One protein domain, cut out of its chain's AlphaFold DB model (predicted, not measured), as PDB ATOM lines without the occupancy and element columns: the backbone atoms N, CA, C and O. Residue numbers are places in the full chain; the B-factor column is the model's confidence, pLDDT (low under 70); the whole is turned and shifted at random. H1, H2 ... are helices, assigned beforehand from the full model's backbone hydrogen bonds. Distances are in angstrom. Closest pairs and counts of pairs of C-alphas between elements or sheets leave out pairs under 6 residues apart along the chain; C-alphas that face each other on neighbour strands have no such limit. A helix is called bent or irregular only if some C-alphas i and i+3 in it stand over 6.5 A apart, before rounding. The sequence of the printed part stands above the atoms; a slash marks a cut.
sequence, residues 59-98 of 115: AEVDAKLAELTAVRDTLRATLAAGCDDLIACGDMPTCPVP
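AT A GLANCE: This is residues 59 to 98 of the 115 residues of the protein "MerR family transcriptional regulator" of Nocardia cyriacigeorgica (UniProt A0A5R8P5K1). One long helix, H1, makes most of the length, and a small loose head sits at its far end, made of the short helix H2 and unnamed loops. Residues 59 to 70 of H1 stick out free as an arm, while residues 92 to 98, after H2, fold back toward the last turns of H1. The printed part has 40 residues with two named helices, H1 then H2 along the chain, and no named strand; the class is all helix, with 28 of the 40 residues in the helices. The whole is loose, with a radius of gyration of the C-alphas of 12.2 A, and the C-alphas span 37 by 15 by 14 A.

HOW THE PARTS SIT: Start with H1, residues 59 to 80, and look past its last residue: a tight link of 5 residues, 81 to 85, joins it to H2, residues 86 to 91. The two helices are apart, but only just, their closest C-alphas being 8.4 A apart. Look along residues 59 to 70 of H1 and you will find that this stretch stands free. In both H1 and H2, every O i to N i+4 pair is within hydrogen-bond range.

IN THESE COORDINATES: Find C-alpha 59 at (-40.813, -9.912, -34.788); from there H1 runs 31.4 A to C-alpha 80 at (-25.048, -26.372, -13.262). It has 22 residues and is not bent. H2, six residues, runs from Leu 86 to C-alpha 91 at (-28.076, -15.192, -0.843), 9.0 A from first to last C-alpha.

THE WHOLE: The two C-alphas farthest apart are those of Ala 59 and Ala 88, 37.0 A. From the first printed C-alpha, Ala 59, to the last, Pro 98, is 24.7 A. The printed part has no cut. In the B-factor column, the mean pLDDT of the printed part is 79.0; look for values under 70 at residue 83 and at residues 86 to 98 of this model.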
ATOM      1  N   ALA A  59     -41.549 -10.693 -35.778       92.69
ATOM      2  CA  ALA A  59     -40.813  -9.912 -34.788       92.69
ATOM      3  C   ALA A  59     -41.281 -10.193 -33.346       92.69
ATOM      4  O   ALA A  59     -40.450 -10.316 -32.448       92.69
ATOM      5  N   GLU A  60     -42.590 -10.348 -33.118       90.12
ATOM      6  CA  GLU A  60     -43.134 -10.763 -31.814       90.12
ATOM      7  C   GLU A  60     -42.630 -12.152 -31.396       90.12
ATOM      8  O   GLU A  60     -42.222 -12.354 -30.250       90.12
ATOM      9  N   VAL A  61     -42.643 -13.114 -32.325       91.81
ATOM     10  CA  VAL A  61     -42.158 -14.479 -32.080       91.81
ATOM     11  C   VAL A  61     -40.663 -14.475 -31.773       91.81
ATOM     12  O   VAL A  61     -40.253 -15.107 -30.802       91.81
ATOM     13  N   ASP A  62     -39.858 -13.741 -32.540       95.00
ATOM     14  CA  ASP A  62     -38.413 -13.632 -32.326       95.00
ATOM     15  C   ASP A  62     -38.093 -12.993 -30.967       95.00
ATOM     16  O   ASP A  62     -37.238 -13.494 -30.232       95.00
ATOM     17  N   ALA A  63     -38.828 -11.946 -30.575       92.94
ATOM     18  CA  ALA A  63     -38.697 -11.342 -29.252       92.94
ATOM     19  C   ALA A  63     -39.030 -12.345 -28.137       92.94
ATOM     20  O   ALA A  63     -38.281 -12.463 -27.162       92.94
ATOM     21  N   LYS A  64     -40.108 -13.126 -28.294       90.00
ATOM     22  CA  LYS A  64     -40.481 -14.137 -27.299       90.00
ATOM     23  C   LYS A  64     -39.478 -15.285 -27.238       90.00
ATOM     24  O   LYS A  64     -39.189 -15.783 -26.153       90.00
ATOM     25  N   LEU A  65     -38.922 -15.698 -28.375       93.62
ATOM     26  CA  LEU A  65     -37.856 -16.695 -28.431       93.62
ATOM     27  C   LEU A  65     -36.592 -16.209 -27.727       93.62
ATOM     28  O   LEU A  65     -35.976 -17.001 -27.016       93.62
ATOM     29  N   ALA A  66     -36.218 -14.939 -27.888       92.94
ATOM     30  CA  ALA A  66     -35.080 -14.357 -27.184       92.94
ATOM     31  C   ALA A  66     -35.301 -14.361 -25.663       92.94
ATOM     32  O   ALA A  66     -34.440 -14.828 -24.919       92.94
ATOM     33  N   GLU A  67     -36.482 -13.936 -25.204       89.31
ATOM     34  CA  GLU A  67     -36.862 -13.967 -23.786       89.31
ATOM     35  C   GLU A  67     -36.834 -15.397 -23.220       89.31
ATOM     36  O   GLU A  67     -36.190 -15.667 -22.209       89.31
ATOM     37  N   LEU A  68     -37.480 -16.348 -23.902       93.56
ATOM     38  CA  LEU A  68     -37.514 -17.751 -23.482       93.56
ATOM     39  C   LEU A  68     -36.133 -18.411 -23.540       93.56
ATOM     40  O   LEU A  68     -35.841 -19.294 -22.735       93.56
ATOM     41  N   THR A  69     -35.279 -17.990 -24.471       92.69
ATOM     42  CA  THR A  69     -33.884 -18.430 -24.550       92.69
ATOM     43  C   THR A  69     -33.097 -17.943 -23.341       92.69
ATOM     44  O   THR A  69     -32.433 -18.759 -22.709       92.69
ATOM     45  N   ALA A  70     -33.240 -16.671 -22.961       87.25
ATOM     46  CA  ALA A  70     -32.618 -16.141 -21.752       87.25
ATOM     47  C   ALA A  70     -33.082 -16.912 -20.506       87.25
ATOM     48  O   ALA A  70     -32.252 -17.396 -19.743       87.25
ATOM     49  N   VAL A  71     -34.394 -17.137 -20.354       87.75
ATOM     50  CA  VAL A  71     -34.947 -17.940 -19.247       87.75
ATOM     51  C   VAL A  71     -34.370 -19.356 -19.239       87.75
ATOM     52  O   VAL A  71     -33.942 -19.848 -18.197       87.75
ATOM     53  N   ARG A  72     -34.325 -20.027 -20.395       90.12
ATOM     54  CA  ARG A  72     -33.749 -21.373 -20.527       90.12
ATOM     55  C   ARG A  72     -32.284 -21.402 -20.101       90.12
ATOM     56  O   ARG A  72     -31.867 -22.348 -19.437       90.12
ATOM     57  N   ASP A  73     -31.505 -20.417 -20.522       88.25
ATOM     58  CA  ASP A  73     -30.072 -20.380 -20.254       88.25
ATOM     59  C   ASP A  73     -29.800 -20.077 -18.773       88.25
ATOM     60  O   ASP A  73     -28.960 -20.748 -18.173       88.25
ATOM     61  N   THR A  74     -30.604 -19.215 -18.139       85.69
ATOM     62  CA  THR A  74     -30.626 -19.047 -16.679       85.69
ATOM     63  C   THR A  74     -30.916 -20.366 -15.968       85.69
ATOM     64  O   THR A  74     -30.146 -20.773 -15.103       85.69
ATOM     65  N   LEU A  75     -31.985 -21.074 -16.354       85.88
ATOM     66  CA  LEU A  75     -32.350 -22.353 -15.734       85.88
ATOM     67  C   LEU A  75     -31.227 -23.391 -15.861       85.88
ATOM     68  O   LEU A  75     -30.931 -24.107 -14.907       85.88
ATOM     69  N   ARG A  76     -30.562 -23.460 -17.020       87.06
ATOM     70  CA  ARG A  76     -29.392 -24.329 -17.213       87.06
ATOM     71  C   ARG A  76     -28.241 -23.956 -16.285       87.06
ATOM     72  O   ARG A  76     -27.601 -24.849 -15.738       87.06
ATOM     73  N   ALA A  77     -27.982 -22.665 -16.115       83.12
ATOM     74  CA  ALA A  77     -26.919 -22.183 -15.248       83.12
ATOM     75  C   ALA A  77     -27.221 -22.480 -13.765       83.12
ATOM     76  O   ALA A  77     -26.327 -22.911 -13.043       83.12
ATOM     77  N   THR A  78     -28.479 -22.357 -13.325       80.38
ATOM     78  CA  THR A  78     -28.912 -22.755 -11.972       80.38
ATOM     79  C   THR A  78     -28.696 -24.242 -11.716       80.38
ATOM     80  O   THR A  78     -28.157 -24.614 -10.677       80.38
ATOM     81  N   LEU A  79     -29.063 -25.095 -12.680       83.62
ATOM     82  CA  LEU A  79     -28.833 -26.538 -12.579       83.62
ATOM     83  C   LEU A  79     -27.336 -26.870 -12.507       83.62
ATOM     84  O   LEU A  79     -26.936 -27.723 -11.721       83.62
ATOM     85  N   ALA A  80     -26.499 -26.184 -13.292       82.00
ATOM     86  CA  ALA A  80     -25.048 -26.372 -13.262       82.00
ATOM     87  C   ALA A  80     -24.408 -25.904 -11.943       82.00
ATOM     88  O   ALA A  80     -23.399 -26.466 -11.526       82.00
ATOM     89  N   ALA A  81     -24.998 -24.904 -11.284       77.12
ATOM     90  CA  ALA A  81     -24.560 -24.416  -9.980       77.12
ATOM     91  C   ALA A  81     -24.932 -25.356  -8.813       77.12
ATOM     92  O   ALA A  81     -24.499 -25.106  -7.693       77.12
ATOM     93  N   GLY A  82     -25.712 -26.423  -9.053       76.62
ATOM     94  CA  GLY A  82     -26.109 -27.384  -8.011       76.62
ATOM     95  C   GLY A  82     -27.061 -26.788  -6.974       76.62
ATOM     96  O   GLY A  82     -27.006 -27.123  -5.797       76.62
ATOM     97  N   CYS A  83     -27.878 -25.835  -7.407       67.06
ATOM     98  CA  CYS A  83     -28.669 -25.001  -6.526       67.06
ATOM     99  C   CYS A  83     -30.064 -25.614  -6.320       67.06
ATOM    100  O   CYS A  83     -30.892 -25.566  -7.230       67.06
ATOM    101  N   ASP A  84     -30.316 -26.198  -5.145       71.81
ATOM    102  CA  ASP A  84     -31.578 -26.895  -4.838       71.81
ATOM    103  C   ASP A  84     -32.673 -25.970  -4.274       71.81
ATOM    104  O   ASP A  84     -33.861 -26.275  -4.383       71.81
ATOM    105  N   ASP A  85     -32.292 -24.809  -3.729       71.75
ATOM    106  CA  ASP A  85     -33.199 -23.870  -3.061       71.75
ATOM    107  C   ASP A  85     -33.062 -22.446  -3.608       71.75
ATOM    108  O   ASP A  85     -32.041 -21.791  -3.408       71.75
ATOM    109  N   LEU A  86     -34.126 -21.904  -4.217       67.44
ATOM    110  CA  LEU A  86     -34.117 -20.548  -4.794       67.44
ATOM    111  C   LEU A  86     -33.762 -19.450  -3.778       67.44
ATOM    112  O   LEU A  86     -33.147 -18.459  -4.158       67.44
ATOM    113  N   ILE A  87     -34.143 -19.617  -2.509       67.62
ATOM    114  CA  ILE A  87     -33.837 -18.645  -1.447       67.62
ATOM    115  C   ILE A  87     -32.338 -18.682  -1.122       67.62
ATOM    116  O   ILE A  87     -31.699 -17.636  -1.102       67.62
ATOM    117  N   ALA A  88     -31.755 -19.877  -0.981       65.06
ATOM    118  CA  ALA A  88     -30.317 -20.036  -0.767       65.06
ATOM    119  C   ALA A  88     -29.498 -19.557  -1.978       65.06
ATOM    120  O   ALA A  88     -28.425 -18.981  -1.810       65.06
ATOM    121  N   CYS A  89     -30.024 -19.727  -3.195       65.06
ATOM    122  CA  CYS A  89     -29.412 -19.180  -4.405       65.06
ATOM    123  C   CYS A  89     -29.448 -17.641  -4.437       65.06
ATOM    124  O   CYS A  89     -28.555 -17.034  -5.014       65.06
ATOM    125  N   GLY A  90     -30.453 -16.997  -3.832       64.50
ATOM    126  CA  GLY A  90     -30.554 -15.532  -3.740       64.50
ATOM    127  C   GLY A  90     -29.521 -14.896  -2.818       64.50
ATOM    128  O   GLY A  90     -29.061 -13.787  -3.084       64.50
ATOM    129  N   ASP A  91     -29.108 -15.626  -1.785       65.31
ATOM    130  CA  ASP A  91     -28.076 -15.192  -0.843       65.31
ATOM    131  C   ASP A  91     -26.649 -15.524  -1.331       65.31
ATOM    132  O   ASP A  91     -25.662 -15.060  -0.755       65.31
ATOM    133  N   MET A  92     -26.518 -16.304  -2.413       61.84
ATOM    134  CA  MET A  92     -25.241 -16.739  -2.983       61.84
ATOM    135  C   MET A  92     -24.791 -15.819  -4.135       61.84
ATOM    136  O   MET A  92     -25.430 -15.786  -5.187       61.84
ATOM    137  N   PRO A  93     -23.636 -15.134  -4.021       63.66
ATOM    138  CA  PRO A  93     -23.168 -14.184  -5.038       63.66
ATOM    139  C   PRO A  93     -22.759 -14.838  -6.369       63.66
ATOM    140  O   PRO A  93     -22.582 -14.142  -7.365       63.66
ATOM    141  N   THR A  94     -22.598 -16.162  -6.402       62.69
ATOM    142  CA  THR A  94     -22.230 -16.942  -7.596       62.69
ATOM    143  C   THR A  94     -23.436 -17.493  -8.356       62.69
ATOM    144  O   THR A  94     -23.266 -18.146  -9.387       62.69
ATOM    145  N   CYS A  95     -24.658 -17.255  -7.870       61.56
ATOM    146  CA  CYS A  95     -25.848 -17.807  -8.493       61.56
ATOM    147  C   CYS A  95     -26.309 -16.982  -9.705       61.56
ATOM    148  O   CYS A  95     -26.560 -15.787  -9.586       61.56
ATOM    149  N   PRO A  96     -26.484 -17.616 -10.879       66.00
ATOM    150  CA  PRO A  96     -26.765 -16.931 -12.144       66.00
ATOM    151  C   PRO A  96     -28.238 -16.521 -12.317       66.00
ATOM    152  O   PRO A  96     -28.653 -16.125 -13.405       66.00
ATOM    153  N   VAL A  97     -29.052 -16.661 -11.272       66.00
ATOM    154  CA  VAL A  97     -30.483 -16.348 -11.273       66.00
ATOM    155  C   VAL A  97     -30.680 -14.834 -11.139       66.00
ATOM    156  O   VAL A  97     -30.259 -14.257 -10.138       66.00
ATOM    157  N   PRO A  98     -31.318 -14.167 -12.119       63.34
ATOM    158  CA  PRO A  98     -31.602 -12.743 -12.048       63.34
ATOM    159  C   PRO A  98     -32.808 -12.534 -11.124       63.34
ATOM    160  O   PRO A  98     -33.960 -12.660 -11.541       63.34
TER     161      PRO A  98